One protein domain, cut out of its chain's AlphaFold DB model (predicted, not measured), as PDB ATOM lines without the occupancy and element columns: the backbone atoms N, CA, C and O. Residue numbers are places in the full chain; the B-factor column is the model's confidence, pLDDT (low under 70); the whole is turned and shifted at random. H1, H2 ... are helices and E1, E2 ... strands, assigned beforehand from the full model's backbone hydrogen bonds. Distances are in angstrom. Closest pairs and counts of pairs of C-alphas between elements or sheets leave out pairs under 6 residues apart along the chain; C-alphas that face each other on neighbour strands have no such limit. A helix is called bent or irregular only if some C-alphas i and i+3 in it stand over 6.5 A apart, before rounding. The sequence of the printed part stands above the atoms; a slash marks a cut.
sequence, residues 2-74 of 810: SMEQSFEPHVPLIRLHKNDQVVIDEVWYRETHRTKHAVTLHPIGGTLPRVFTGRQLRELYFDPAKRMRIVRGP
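AT A GLANCE: This is residues 2 to 74 of the 810 residues of the protein "Integrase, catalytic region" of Rhodopseudomonas palustris (strain BisB5) (UniProt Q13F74). A five-stranded antiparallel sheet, strongly twisted and curled, makes a small body, and one short helix, H1, packs at its open side, running from the end of edge strand E4 to the other edge strand, E5. A long arm, residues 2 to 9, sticks out from this body, and residues 10 to 20 lead from it to E1. The printed part has 73 residues with one named helix and five named strands, in the order E1, E2, E3, E4, H1, E5, and the order across the sheet is E4, E3, E2, E1, E5. The class is mixed, helices and strands, with under half of the residues in named elements. The whole is only just compact, close to loose, with a radius of gyration of the C-alphas of 13.4 A, and it is elongated, with spans of 47 by 27 by 21 A, the arm adding to the length.

IN THESE COORDINATES: The printed part begins with residues 2 to 20, a long stretch with no named element; C-alpha 2 is at (71.831, -26.830, -34.152). Strand E1 follows, residues 21 to 24, from C-alpha 21 at (30.775, -30.925, -26.200), and is 9.9 A long. E2, residues 27 to 34, is the longest strand at 19.5 A. E3, residues 38 to 43, measures 16.1 A, and E4, residues 50 to 53, measures 10.1 A. H1, residues 54 to 62, is 12.3 A from first to last C-alpha and begins at (47.338, -30.403, -24.241). E5, residues 68 to 71, is 10.0 A long and ends with C-alpha 71 at (29.159, -28.670, -21.886).

HOW THE PARTS SIT: E1 to E4 form a meander, each strand the antiparallel neighbour of the one before. E1 and E2 are a hairpin with 120 degrees between their directions; N 29 and O 22 are 2.7 A apart, within hydrogen-bond range. E2 and E3 are a hairpin at 138 degrees, with N 40 and O 33 within range at 2.8 A. E3 and E4 are a hairpin at 151 degrees, with N 39 and O 52 within range at 2.9 A. E5 is the antiparallel neighbour of E1 at 160 degrees, with N 23 and O 69 within range at 2.8 A. E4 and E5 are the edge strands, and they are apart from each other. From edge to edge the strands' lines turn by 104 degrees, and the way across the sheet turns by 80 degrees, its curl. H1 is on the sheet at a height over the sheet of 7.7 A; it lies beside the strands, only just over none of them, with 2 of its 9 C-alphas falling on E3 and 2 on E5. The closest C-alphas of H1 and E5 are those of Tyr 61 and Met 68, 4.7 A apart. The closest C-alphas of E3 and H1 are those of Ala 38 and Gly 54, 5.8 A apart. In H1, which is not bent, every O i to N i+4 pair is within hydrogen-bond range.

THE WHOLE: The C-alphas farthest apart are those of Ser 2 and Pro 74, the first and last printed, at 51.0 A. Residues 2 to 9 stand free; without them the body of 65 residues spans 32 by 27 by 25 A, with a radius of gyration of 11.1 A. The printed part has no cut. The links E1 to E2, E2 to E3, E4 to H1 and H1 to E5 are tight, and the link E3 to E4 is short. The mean pLDDT of the printed part is 72.3, and the model's confidence is under 70 at residues 2 to 19, 36, 47 and 72 to 74.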
ATOM      1  N   SER A   2      72.308 -26.605 -35.516       38.12
ATOM      2  CA  SER A   2      71.831 -26.830 -34.152       38.12
ATOM      3  C   SER A   2      70.311 -26.654 -34.087       38.12
ATOM      4  O   SER A   2      69.792 -25.607 -34.461       38.12
ATOM      5  N   MET A   3      69.607 -27.670 -33.590       37.47
ATOM      6  CA  MET A   3      68.262 -27.529 -33.031       37.47
ATOM      7  C   MET A   3      68.252 -28.234 -31.682       37.47
ATOM      8  O   MET A   3      68.279 -29.463 -31.612       37.47
ATOM      9  N   GLU A   4      68.234 -27.447 -30.614       37.75
ATOM     10  CA  GLU A   4      67.969 -27.947 -29.273       37.75
ATOM     11  C   GLU A   4      66.500 -28.381 -29.208       37.75
ATOM     12  O   GLU A   4      65.591 -27.552 -29.264       37.75
ATOM     13  N   GLN A   5      66.249 -29.688 -29.115       41.16
ATOM     14  CA  GLN A   5      64.922 -30.186 -28.761       41.16
ATOM     15  C   GLN A   5      64.717 -29.993 -27.258       41.16
ATOM     16  O   GLN A   5      65.129 -30.820 -26.444       41.16
ATOM     17  N   SER A   6      64.086 -28.879 -26.894       37.25
ATOM     18  CA  SER A   6      63.667 -28.599 -25.526       37.25
ATOM     19  C   SER A   6      62.666 -29.655 -25.039       37.25
ATOM     20  O   SER A   6      61.546 -29.774 -25.535       37.25
ATOM     21  N   PHE A   7      63.063 -30.426 -24.025       42.97
ATOM     22  CA  PHE A   7      62.154 -31.300 -23.285       42.97
ATOM     23  C   PHE A   7      61.183 -30.443 -22.452       42.97
ATOM     24  O   PHE A   7      61.486 -30.066 -21.320       42.97
ATOM     25  N   GLU A   8      60.007 -30.118 -23.001       45.84
ATOM     26  CA  GLU A   8      58.934 -29.466 -22.236       45.84
ATOM     27  C   GLU A   8      58.257 -30.446 -21.247       45.84
ATOM     28  O   GLU A   8      58.077 -31.631 -21.556       45.84
ATOM     29  N   PRO A   9      57.835 -29.980 -20.052       50.97
ATOM     30  CA  PRO A   9      57.178 -30.823 -19.056       50.97
ATOM     31  C   PRO A   9      55.815 -31.346 -19.539       50.97
ATOM     32  O   PRO A   9      55.012 -30.622 -20.128       50.97
ATOM     33  N   HIS A  10      55.519 -32.616 -19.242       55.91
ATOM     34  CA  HIS A  10      54.331 -33.320 -19.736       55.91
ATOM     35  C   HIS A  10      53.022 -32.754 -19.149       55.91
ATOM     36  O   HIS A  10      52.512 -33.239 -18.138       55.91
ATOM     37  N   VAL A  11      52.414 -31.771 -19.818       58.78
ATOM     38  CA  VAL A  11      51.081 -31.263 -19.456       58.78
ATOM     39  C   VAL A  11      50.035 -32.377 -19.650       58.78
ATOM     40  O   VAL A  11      49.944 -32.936 -20.747       58.78
ATOM     41  N   PRO A  12      49.238 -32.744 -18.627       56.56
ATOM     42  CA  PRO A  12      48.182 -33.740 -18.782       56.56
ATOM     43  C   PRO A  12      47.029 -33.184 -19.630       56.56
ATOM     44  O   PRO A  12      46.557 -32.071 -19.400       56.56
ATOM     45  N   LEU A  13      46.544 -33.964 -20.605       65.00
ATOM     46  CA  LEU A  13      45.406 -33.559 -21.434       65.00
ATOM     47  C   LEU A  13      44.082 -33.614 -20.668       65.00
ATOM     48  O   LEU A  13      43.768 -34.606 -20.007       65.00
ATOM     49  N   ILE A  14      43.251 -32.589 -20.870       69.50
ATOM     50  CA  ILE A  14      41.861 -32.547 -20.402       69.50
ATOM     51  C   ILE A  14      41.114 -33.776 -20.943       69.50
ATOM     52  O   ILE A  14      41.123 -34.044 -22.149       69.50
ATOM     53  N   ARG A  15      40.479 -34.552 -20.058       69.62
ATOM     54  CA  ARG A  15      39.685 -35.736 -20.420       69.62
ATOM     55  C   ARG A  15      38.215 -35.353 -20.586       69.62
ATOM     56  O   ARG A  15      37.593 -34.866 -19.642       69.62
ATOM     57  N   LEU A  16      37.676 -35.595 -21.776       67.69
ATOM     58  CA  LEU A  16      36.260 -35.420 -22.097       67.69
ATOM     59  C   LEU A  16      35.551 -36.781 -22.025       67.69
ATOM     60  O   LEU A  16      36.165 -37.825 -22.264       67.69
ATOM     61  N   HIS A  17      34.270 -36.785 -21.664       64.25
ATOM     62  CA  HIS A  17      33.404 -37.954 -21.813       64.25
ATOM     63  C   HIS A  17      32.848 -38.026 -23.243       64.25
ATOM     64  O   HIS A  17      32.760 -37.022 -23.942       64.25
ATOM     65  N   LYS A  18      32.419 -39.223 -23.659       60.91
ATOM     66  CA  LYS A  18      31.921 -39.543 -25.013       60.91
ATOM     67  C   LYS A  18      30.809 -38.607 -25.530       60.91
ATOM     68  O   LYS A  18      30.701 -38.413 -26.737       60.91
ATOM     69  N   ASN A  19      30.017 -38.027 -24.623       63.78
ATOM     70  CA  ASN A  19      28.896 -37.132 -24.932       63.78
ATOM     71  C   ASN A  19      29.181 -35.650 -24.608       63.78
ATOM     72  O   ASN A  19      28.293 -34.817 -24.790       63.78
ATOM     73  N   ASP A  20      30.378 -35.311 -24.122       73.00
ATOM     74  CA  ASP A  20      30.741 -33.921 -23.833       73.00
ATOM     75  C   ASP A  20      30.957 -33.137 -25.131       73.00
ATOM     76  O   ASP A  20      31.507 -33.643 -26.114       73.00
ATOM     77  N   GLN A  21      30.552 -31.872 -25.113       78.69
ATOM     78  CA  GLN A  21      30.775 -30.925 -26.200       78.69
ATOM     79  C   GLN A  21      31.687 -29.803 -25.708       78.69
ATOM     80  O   GLN A  21      31.617 -29.389 -24.548       78.69
ATOM     81  N   VAL A  22      32.559 -29.316 -26.584       81.69
ATOM     82  CA  VAL A  22      33.482 -28.219 -26.281       81.69
ATOM     83  C   VAL A  22      33.088 -27.021 -27.124       81.69
ATOM     84  O   VAL A  22      33.049 -27.126 -28.342       81.69
ATOM     85  N   VAL A  23      32.820 -25.883 -26.500       83.69
ATOM     86  CA  VAL A  23      32.670 -24.605 -27.200       83.69
ATOM     87  C   VAL A  23      34.022 -23.904 -27.153       83.69
ATOM     88  O   VAL A  23      34.564 -23.759 -26.060       83.69
ATOM     89  N   ILE A  24      34.574 -23.500 -28.299       84.62
ATOM     90  CA  ILE A  24      35.790 -22.675 -28.393       84.62
ATOM     91  C   ILE A  24      35.480 -21.492 -29.309       84.62
ATOM     92  O   ILE A  24      35.118 -21.714 -30.464       84.62
ATOM     93  N   ASP A  25      35.624 -20.265 -28.802       83.12
ATOM     94  CA  ASP A  25      35.310 -19.020 -29.523       83.12
ATOM     95  C   ASP A  25      33.906 -19.063 -30.176       83.12
ATOM     96  O   ASP A  25      33.742 -18.850 -31.374       83.12
ATOM     97  N   GLU A  26      32.893 -19.434 -29.378       78.19
ATOM     98  CA  GLU A  26      31.485 -19.672 -29.765       78.19
ATOM     99  C   GLU A  26      31.222 -20.748 -30.844       78.19
ATOM    100  O   GLU A  26      30.068 -21.030 -31.172       78.19
ATOM    101  N   VAL A  27      32.251 -21.446 -31.333       80.25
ATOM    102  CA  VAL A  27      32.098 -22.615 -32.213       80.25
ATOM    103  C   VAL A  27      32.013 -23.893 -31.379       80.25
ATOM    104  O   VAL A  27      32.844 -24.140 -30.507       80.25
ATOM    105  N   TRP A  28      31.017 -24.731 -31.661       82.75
ATOM    106  CA  TRP A  28      30.812 -26.015 -30.989       82.75
ATOM    107  C   TRP A  28      31.657 -27.119 -31.624       82.75
ATOM    108  O   TRP A  28      31.698 -27.237 -32.844       82.75
ATOM    109  N   TYR A  29      32.265 -27.975 -30.807       83.50
ATOM    110  CA  TYR A  29      33.111 -29.089 -31.223       83.50
ATOM    111  C   TYR A  29      32.783 -30.386 -30.471       83.50
ATOM    112  O   TYR A  29      32.359 -30.377 -29.312       83.50
ATOM    113  N   ARG A  30      33.072 -31.521 -31.115       83.25
ATOM    114  CA  ARG A  30      33.056 -32.870 -30.530       83.25
ATOM    115  C   ARG A  30      34.440 -33.515 -30.648       83.25
ATOM    116  O   ARG A  30      35.093 -33.393 -31.684       83.25
ATOM    117  N   GLU A  31      34.880 -34.223 -29.609       82.81
ATOM    118  CA  GLU A  31      36.088 -35.056 -29.679       82.81
ATOM    119  C   GLU A  31      35.866 -36.244 -30.621       82.81
ATOM    120  O   GLU A  31      34.884 -36.973 -30.490       82.81
ATOM    121  N   THR A  32      36.788 -36.445 -31.566       80.88
ATOM    122  CA  THR A  32      36.739 -37.583 -32.502       80.88
ATOM    123  C   THR A  32      37.930 -38.519 -32.385       80.88
ATOM    124  O   THR A  32      37.776 -39.723 -32.560       80.88
ATOM    125  N   HIS A  33      39.122 -37.995 -32.093       78.44
ATOM    126  CA  HIS A  33      40.316 -38.819 -31.909       78.44
ATOM    127  C   HIS A  33      41.258 -38.191 -30.880       78.44
ATOM    128  O   HIS A  33      41.329 -36.968 -30.761       78.44
ATOM    129  N   ARG A  34      41.991 -39.025 -30.142       78.44
ATOM    130  CA  ARG A  34      42.891 -38.607 -29.063       78.44
ATOM    131  C   ARG A  34      44.180 -39.406 -29.125       78.44
ATOM    132  O   ARG A  34      44.160 -40.632 -29.139       78.44
ATOM    133  N   THR A  35      45.295 -38.690 -29.087       78.31
ATOM    134  CA  THR A  35      46.644 -39.247 -28.947       78.31
ATOM    135  C   THR A  35      47.192 -38.938 -27.550       78.31
ATOM    136  O   THR A  35      46.548 -38.253 -26.752       78.31
ATOM    137  N   LYS A  36      48.410 -39.403 -27.244       69.00
ATOM    138  CA  LYS A  36      49.094 -39.103 -25.974       69.00
ATOM    139  C   LYS A  36      49.381 -37.601 -25.767       69.00
ATOM    140  O   LYS A  36      49.529 -37.180 -24.624       69.00
ATOM    141  N   HIS A  37      49.437 -36.806 -26.842       72.56
ATOM    142  CA  HIS A  37      49.902 -35.408 -26.809       72.56
ATOM    143  C   HIS A  37      48.905 -34.379 -27.384       72.56
ATOM    144  O   HIS A  37      49.020 -33.186 -27.089       72.56
ATOM    145  N   ALA A  38      47.897 -34.817 -28.148       81.06
ATOM    146  CA  ALA A  38      46.898 -33.944 -28.772       81.06
ATOM    147  C   ALA A  38      45.504 -34.591 -28.887       81.06
ATOM    148  O   ALA A  38      45.379 -35.817 -28.982       81.06
ATOM    149  N   VAL A  39      44.464 -33.754 -28.931       84.19
ATOM    150  CA  VAL A  39      43.062 -34.126 -29.196       84.19
ATOM    151  C   VAL A  39      42.601 -33.491 -30.508       84.19
ATOM    152  O   VAL A  39      42.826 -32.308 -30.754       84.19
ATOM    153  N   THR A  40      41.917 -34.282 -31.330       87.12
ATOM    154  CA  THR A  40      41.272 -33.847 -32.569       87.12
ATOM    155  C   THR A  40      39.804 -33.537 -32.296       87.12
ATOM    156  O   THR A  40      39.024 -34.428 -31.942       87.12
ATOM    157  N   LEU A  41      39.439 -32.270 -32.478       86.88
ATOM    158  CA  LEU A  41      38.097 -31.730 -32.303       86.88
ATOM    159  C   LEU A  41      37.465 -31.440 -33.674       86.88
ATOM    160  O   LEU A  41      38.016 -30.675 -34.466       86.88
ATOM    161  N   HIS A  42      36.295 -32.021 -33.948       85.19
ATOM    162  CA  HIS A  42      35.491 -31.713 -35.135       85.19
ATOM    163  C   HIS A  42      34.422 -30.662 -34.803       85.19
ATOM    164  O   HIS A  42      33.676 -30.876 -33.843       85.19
ATOM    165  N   PRO A  43      34.306 -29.562 -35.571       86.19
ATOM    166  CA  PRO A  43      33.254 -28.571 -35.370       86.19
ATOM    167  C   PRO A  43      31.873 -29.126 -35.760       86.19
ATOM    168  O   PRO A  43      31.707 -29.745 -36.809       86.19
ATOM    169  N   ILE A  44      30.858 -28.876 -34.934       75.88
ATOM    170  CA  ILE A  44      29.469 -29.255 -35.207       75.88
ATOM    171  C   ILE A  44      28.920 -28.301 -36.277       75.88
ATOM    172  O   ILE A  44      28.693 -27.125 -36.006       75.88
ATOM    173  N   GLY A  45      28.738 -28.808 -37.499       70.19
ATOM    174  CA  GLY A  45      28.313 -28.021 -38.666       70.19
ATOM    175  C   GLY A  45      29.456 -27.506 -39.557       70.19
ATOM    176  O   GLY A  45      29.180 -26.860 -40.561       70.19
ATOM    177  N   GLY A  46      30.719 -27.811 -39.233       71.56
ATOM    178  CA  GLY A  46      31.881 -27.517 -40.082       71.56
ATOM    179  C   GLY A  46      32.557 -28.788 -40.609       71.56
ATOM    180  O   GLY A  46      32.379 -29.870 -40.058       71.56
ATOM    181  N   THR A  47      33.351 -28.667 -41.676       64.62
ATOM    182  CA  THR A  47      33.931 -29.822 -42.395       64.62
ATOM    183  C   THR A  47      35.365 -30.185 -42.007       64.62
ATOM    184  O   THR A  47      35.779 -31.313 -42.263       64.62
ATOM    185  N   LEU A  48      36.138 -29.271 -41.408       78.56
ATOM    186  CA  LEU A  48      37.562 -29.489 -41.125       78.56
ATOM    187  C   LEU A  48      37.834 -29.696 -39.623       78.56
ATOM    188  O   LEU A  48      37.553 -28.789 -38.831       78.56
ATOM    189  N   PRO A  49      38.414 -30.841 -39.209       84.06
ATOM    190  CA  PRO A  49      38.876 -31.031 -37.839       84.06
ATOM    191  C   PRO A  49      40.039 -30.104 -37.491       84.06
ATOM    192  O   PRO A  49      40.886 -29.791 -38.327       84.06
ATOM    193  N   ARG A  50      40.131 -29.741 -36.211       85.50
ATOM    194  CA  ARG A  50      41.276 -29.028 -35.636       85.50
ATOM    195  C   ARG A  50      41.953 -29.902 -34.586       85.50
ATOM    196  O   ARG A  50      41.290 -30.493 -33.733       85.50
ATOM    197  N   VAL A  51      43.277 -29.992 -34.657       85.75
ATOM    198  CA  VAL A  51      44.100 -30.708 -33.677       85.75
ATOM    199  C   VAL A  51      44.622 -29.695 -32.667       85.75
ATOM    200  O   VAL A  51      45.261 -28.720 -33.051       85.75
ATOM    201  N   PHE A  52      44.362 -29.935 -31.384       83.44
ATOM    202  CA  PHE A  52      44.843 -29.101 -30.290       83.44
ATOM    203  C   PHE A  52      45.758 -29.912 -29.373       83.44
ATOM    204  O   PHE A  52      45.425 -31.025 -28.955       83.44
ATOM    205  N   THR A  53      46.910 -29.345 -29.028       84.81
ATOM    206  CA  THR A  53      47.813 -29.913 -28.019       84.81
ATOM    207  C   THR A  53      47.248 -29.733 -26.607       84.81
ATOM    208  O   THR A  53      46.412 -28.860 -26.353       84.81
ATOM    209  N   GLY A  54      47.734 -30.533 -25.651       74.69
ATOM    210  CA  GLY A  54      47.338 -30.403 -24.241       74.69
ATOM    211  C   GLY A  54      47.579 -29.011 -23.646       74.69
ATOM    212  O   GLY A  54      46.786 -28.550 -22.826       74.69
ATOM    213  N   ARG A  55      48.633 -28.322 -24.101       79.00
ATOM    214  CA  ARG A  55      48.964 -26.946 -23.714       79.00
ATOM    215  C   ARG A  55      47.951 -25.939 -24.260       79.00
ATOM    216  O   ARG A  55      47.376 -25.200 -23.472       79.00
ATOM    217  N   GLN A  56      47.645 -25.992 -25.557       82.19
ATOM    218  CA  GLN A  56      46.673 -25.091 -26.194       82.19
ATOM    219  C   GLN A  56      45.269 -25.210 -25.580       82.19
ATOM    220  O   GLN A  56      44.636 -24.196 -25.304       82.19
ATOM    221  N   LEU A  57      44.785 -26.430 -25.310       81.12
ATOM    222  CA  LEU A  57      43.490 -26.613 -24.633       81.12
ATOM    223  C   LEU A  57      43.506 -26.082 -23.194       81.12
ATOM    224  O   LEU A  57      42.493 -25.574 -22.723       81.12
ATOM    225  N   ARG A  58      44.640 -26.186 -22.491       78.62
ATOM    226  CA  ARG A  58      44.793 -25.630 -21.143       78.62
ATOM    227  C   ARG A  58      44.779 -24.101 -21.171       78.62
ATOM    228  O   ARG A  58      44.054 -23.505 -20.384       78.62
ATOM    229  N   GLU A  59      45.538 -23.489 -22.074       83.50
ATOM    230  CA  GLU A  59      45.589 -22.033 -22.259       83.50
ATOM    231  C   GLU A  59      44.196 -21.479 -22.613       83.50
ATOM    232  O   GLU A  59      43.733 -20.562 -21.947       83.50
ATOM    233  N   LEU A  60      43.465 -22.104 -23.546       83.88
ATOM    234  CA  LEU A  60      42.098 -21.697 -23.916       83.88
ATOM    235  C   LEU A  60      41.055 -21.893 -22.797       83.88
ATOM    236  O   LEU A  60      40.096 -21.126 -22.713       83.88
ATOM    237  N   TYR A  61      41.205 -22.928 -21.960       78.62
ATOM    238  CA  TYR A  61      40.263 -23.239 -20.873       78.62
ATOM    239  C   TYR A  61      40.461 -22.360 -19.630       78.62
ATOM    240  O   TYR A  61      39.490 -22.040 -18.948       78.62
ATOM    241  N   PHE A  62      41.704 -21.968 -19.338       76.69
ATOM    242  CA  PHE A  62      42.040 -21.070 -18.227       76.69
ATOM    243  C   PHE A  62      42.196 -19.597 -18.650       76.69
ATOM    244  O   PHE A  62      42.547 -18.765 -17.816       76.69
ATOM    245  N   ASP A  63      41.914 -19.262 -19.914       79.19
ATOM    246  CA  ASP A  63      41.843 -17.882 -20.399       79.19
ATOM    247  C   ASP A  63      40.807 -17.083 -19.568       79.19
ATOM    248  O   ASP A  63      39.660 -17.534 -19.441       79.19
ATOM    249  N   PRO A  64      41.153 -15.901 -19.013       71.00
ATOM    250  CA  PRO A  64      40.213 -15.047 -18.282       71.00
ATOM    251  C   PRO A  64      38.926 -14.714 -19.054       71.00
ATOM    252  O   PRO A  64      37.869 -14.560 -18.441       71.00
ATOM    253  N   ALA A  65      38.985 -14.662 -20.389       74.81
ATOM    254  CA  ALA A  65      37.834 -14.445 -21.264       74.81
ATOM    255  C   ALA A  65      36.956 -15.702 -21.470       74.81
ATOM    256  O   ALA A  65      35.968 -15.643 -22.200       74.81
ATOM    257  N   LYS A  66      37.279 -16.839 -20.829       73.44
ATOM    258  CA  LYS A  66      36.532 -18.116 -20.875       73.44
ATOM    259  C   LYS A  66      36.290 -18.638 -22.298       73.44
ATOM    260  O   LYS A  66      35.231 -19.195 -22.597       73.44
ATOM    261  N   ARG A  67      37.293 -18.472 -23.166       77.69
ATOM    262  CA  ARG A  67      37.228 -18.793 -24.602       77.69
ATOM    263  C   ARG A  67      36.887 -20.249 -24.894       77.69
ATOM    264  O   ARG A  67      36.259 -20.514 -25.915       77.69
ATOM    265  N   MET A  68      37.257 -21.178 -24.009       81.69
ATOM    266  CA  MET A  68      36.829 -22.578 -24.063       81.69
ATOM    267  C   MET A  68      35.891 -22.942 -22.902       81.69
ATOM    268  O   MET A  68      36.242 -22.813 -21.730       81.69
ATOM    269  N   ARG A  69      34.717 -23.495 -23.226       80.62
ATOM    270  CA  ARG A  69      33.724 -24.022 -22.271       80.62
ATOM    271  C   ARG A  69      33.440 -25.498 -22.562       80.62
ATOM    272  O   ARG A  69      33.381 -25.902 -23.718       80.62
ATOM    273  N   ILE A  70      33.240 -26.312 -21.522       79.06
ATOM    274  CA  ILE A  70      32.875 -27.736 -21.659       79.06
ATOM    275  C   ILE A  70      31.423 -27.912 -21.216       79.06
ATOM    276  O   ILE A  70      31.100 -27.694 -20.048       79.06
ATOM    277  N   VAL A  71      30.564 -28.338 -22.138       73.38
ATOM    278  CA  VAL A  71      29.159 -28.670 -21.886       73.38
ATOM    279  C   VAL A  71      29.060 -30.182 -21.706       73.38
ATOM    280  O   VAL A  71      29.355 -30.946 -22.626       73.38
ATOM    281  N   ARG A  72      28.687 -30.625 -20.501       64.12
ATOM    282  CA  ARG A  72      28.582 -32.055 -20.179       64.12
ATOM    283  C   ARG A  72      27.310 -32.649 -20.777       64.12
ATOM    284  O   ARG A  72      26.225 -32.110 -20.571       64.12
ATOM    285  N   GLY A  73      27.445 -33.761 -21.495       59.00
ATOM    286  CA  GLY A  73      26.303 -34.487 -22.055       59.00
ATOM    287  C   GLY A  73      25.660 -35.454 -21.048       59.00
ATOM    288  O   GLY A  73      26.338 -35.913 -20.124       59.00
ATOM    289  N   PRO A  74      24.374 -35.821 -21.222       55.78
ATOM    290  CA  PRO A  74      23.730 -36.840 -20.397       55.78
ATOM    291  C   PRO A  74      24.422 -38.205 -20.545       55.78
ATOM    292  O   PRO A  74      24.920 -38.573 -21.614       55.78
TER     293      PRO A  74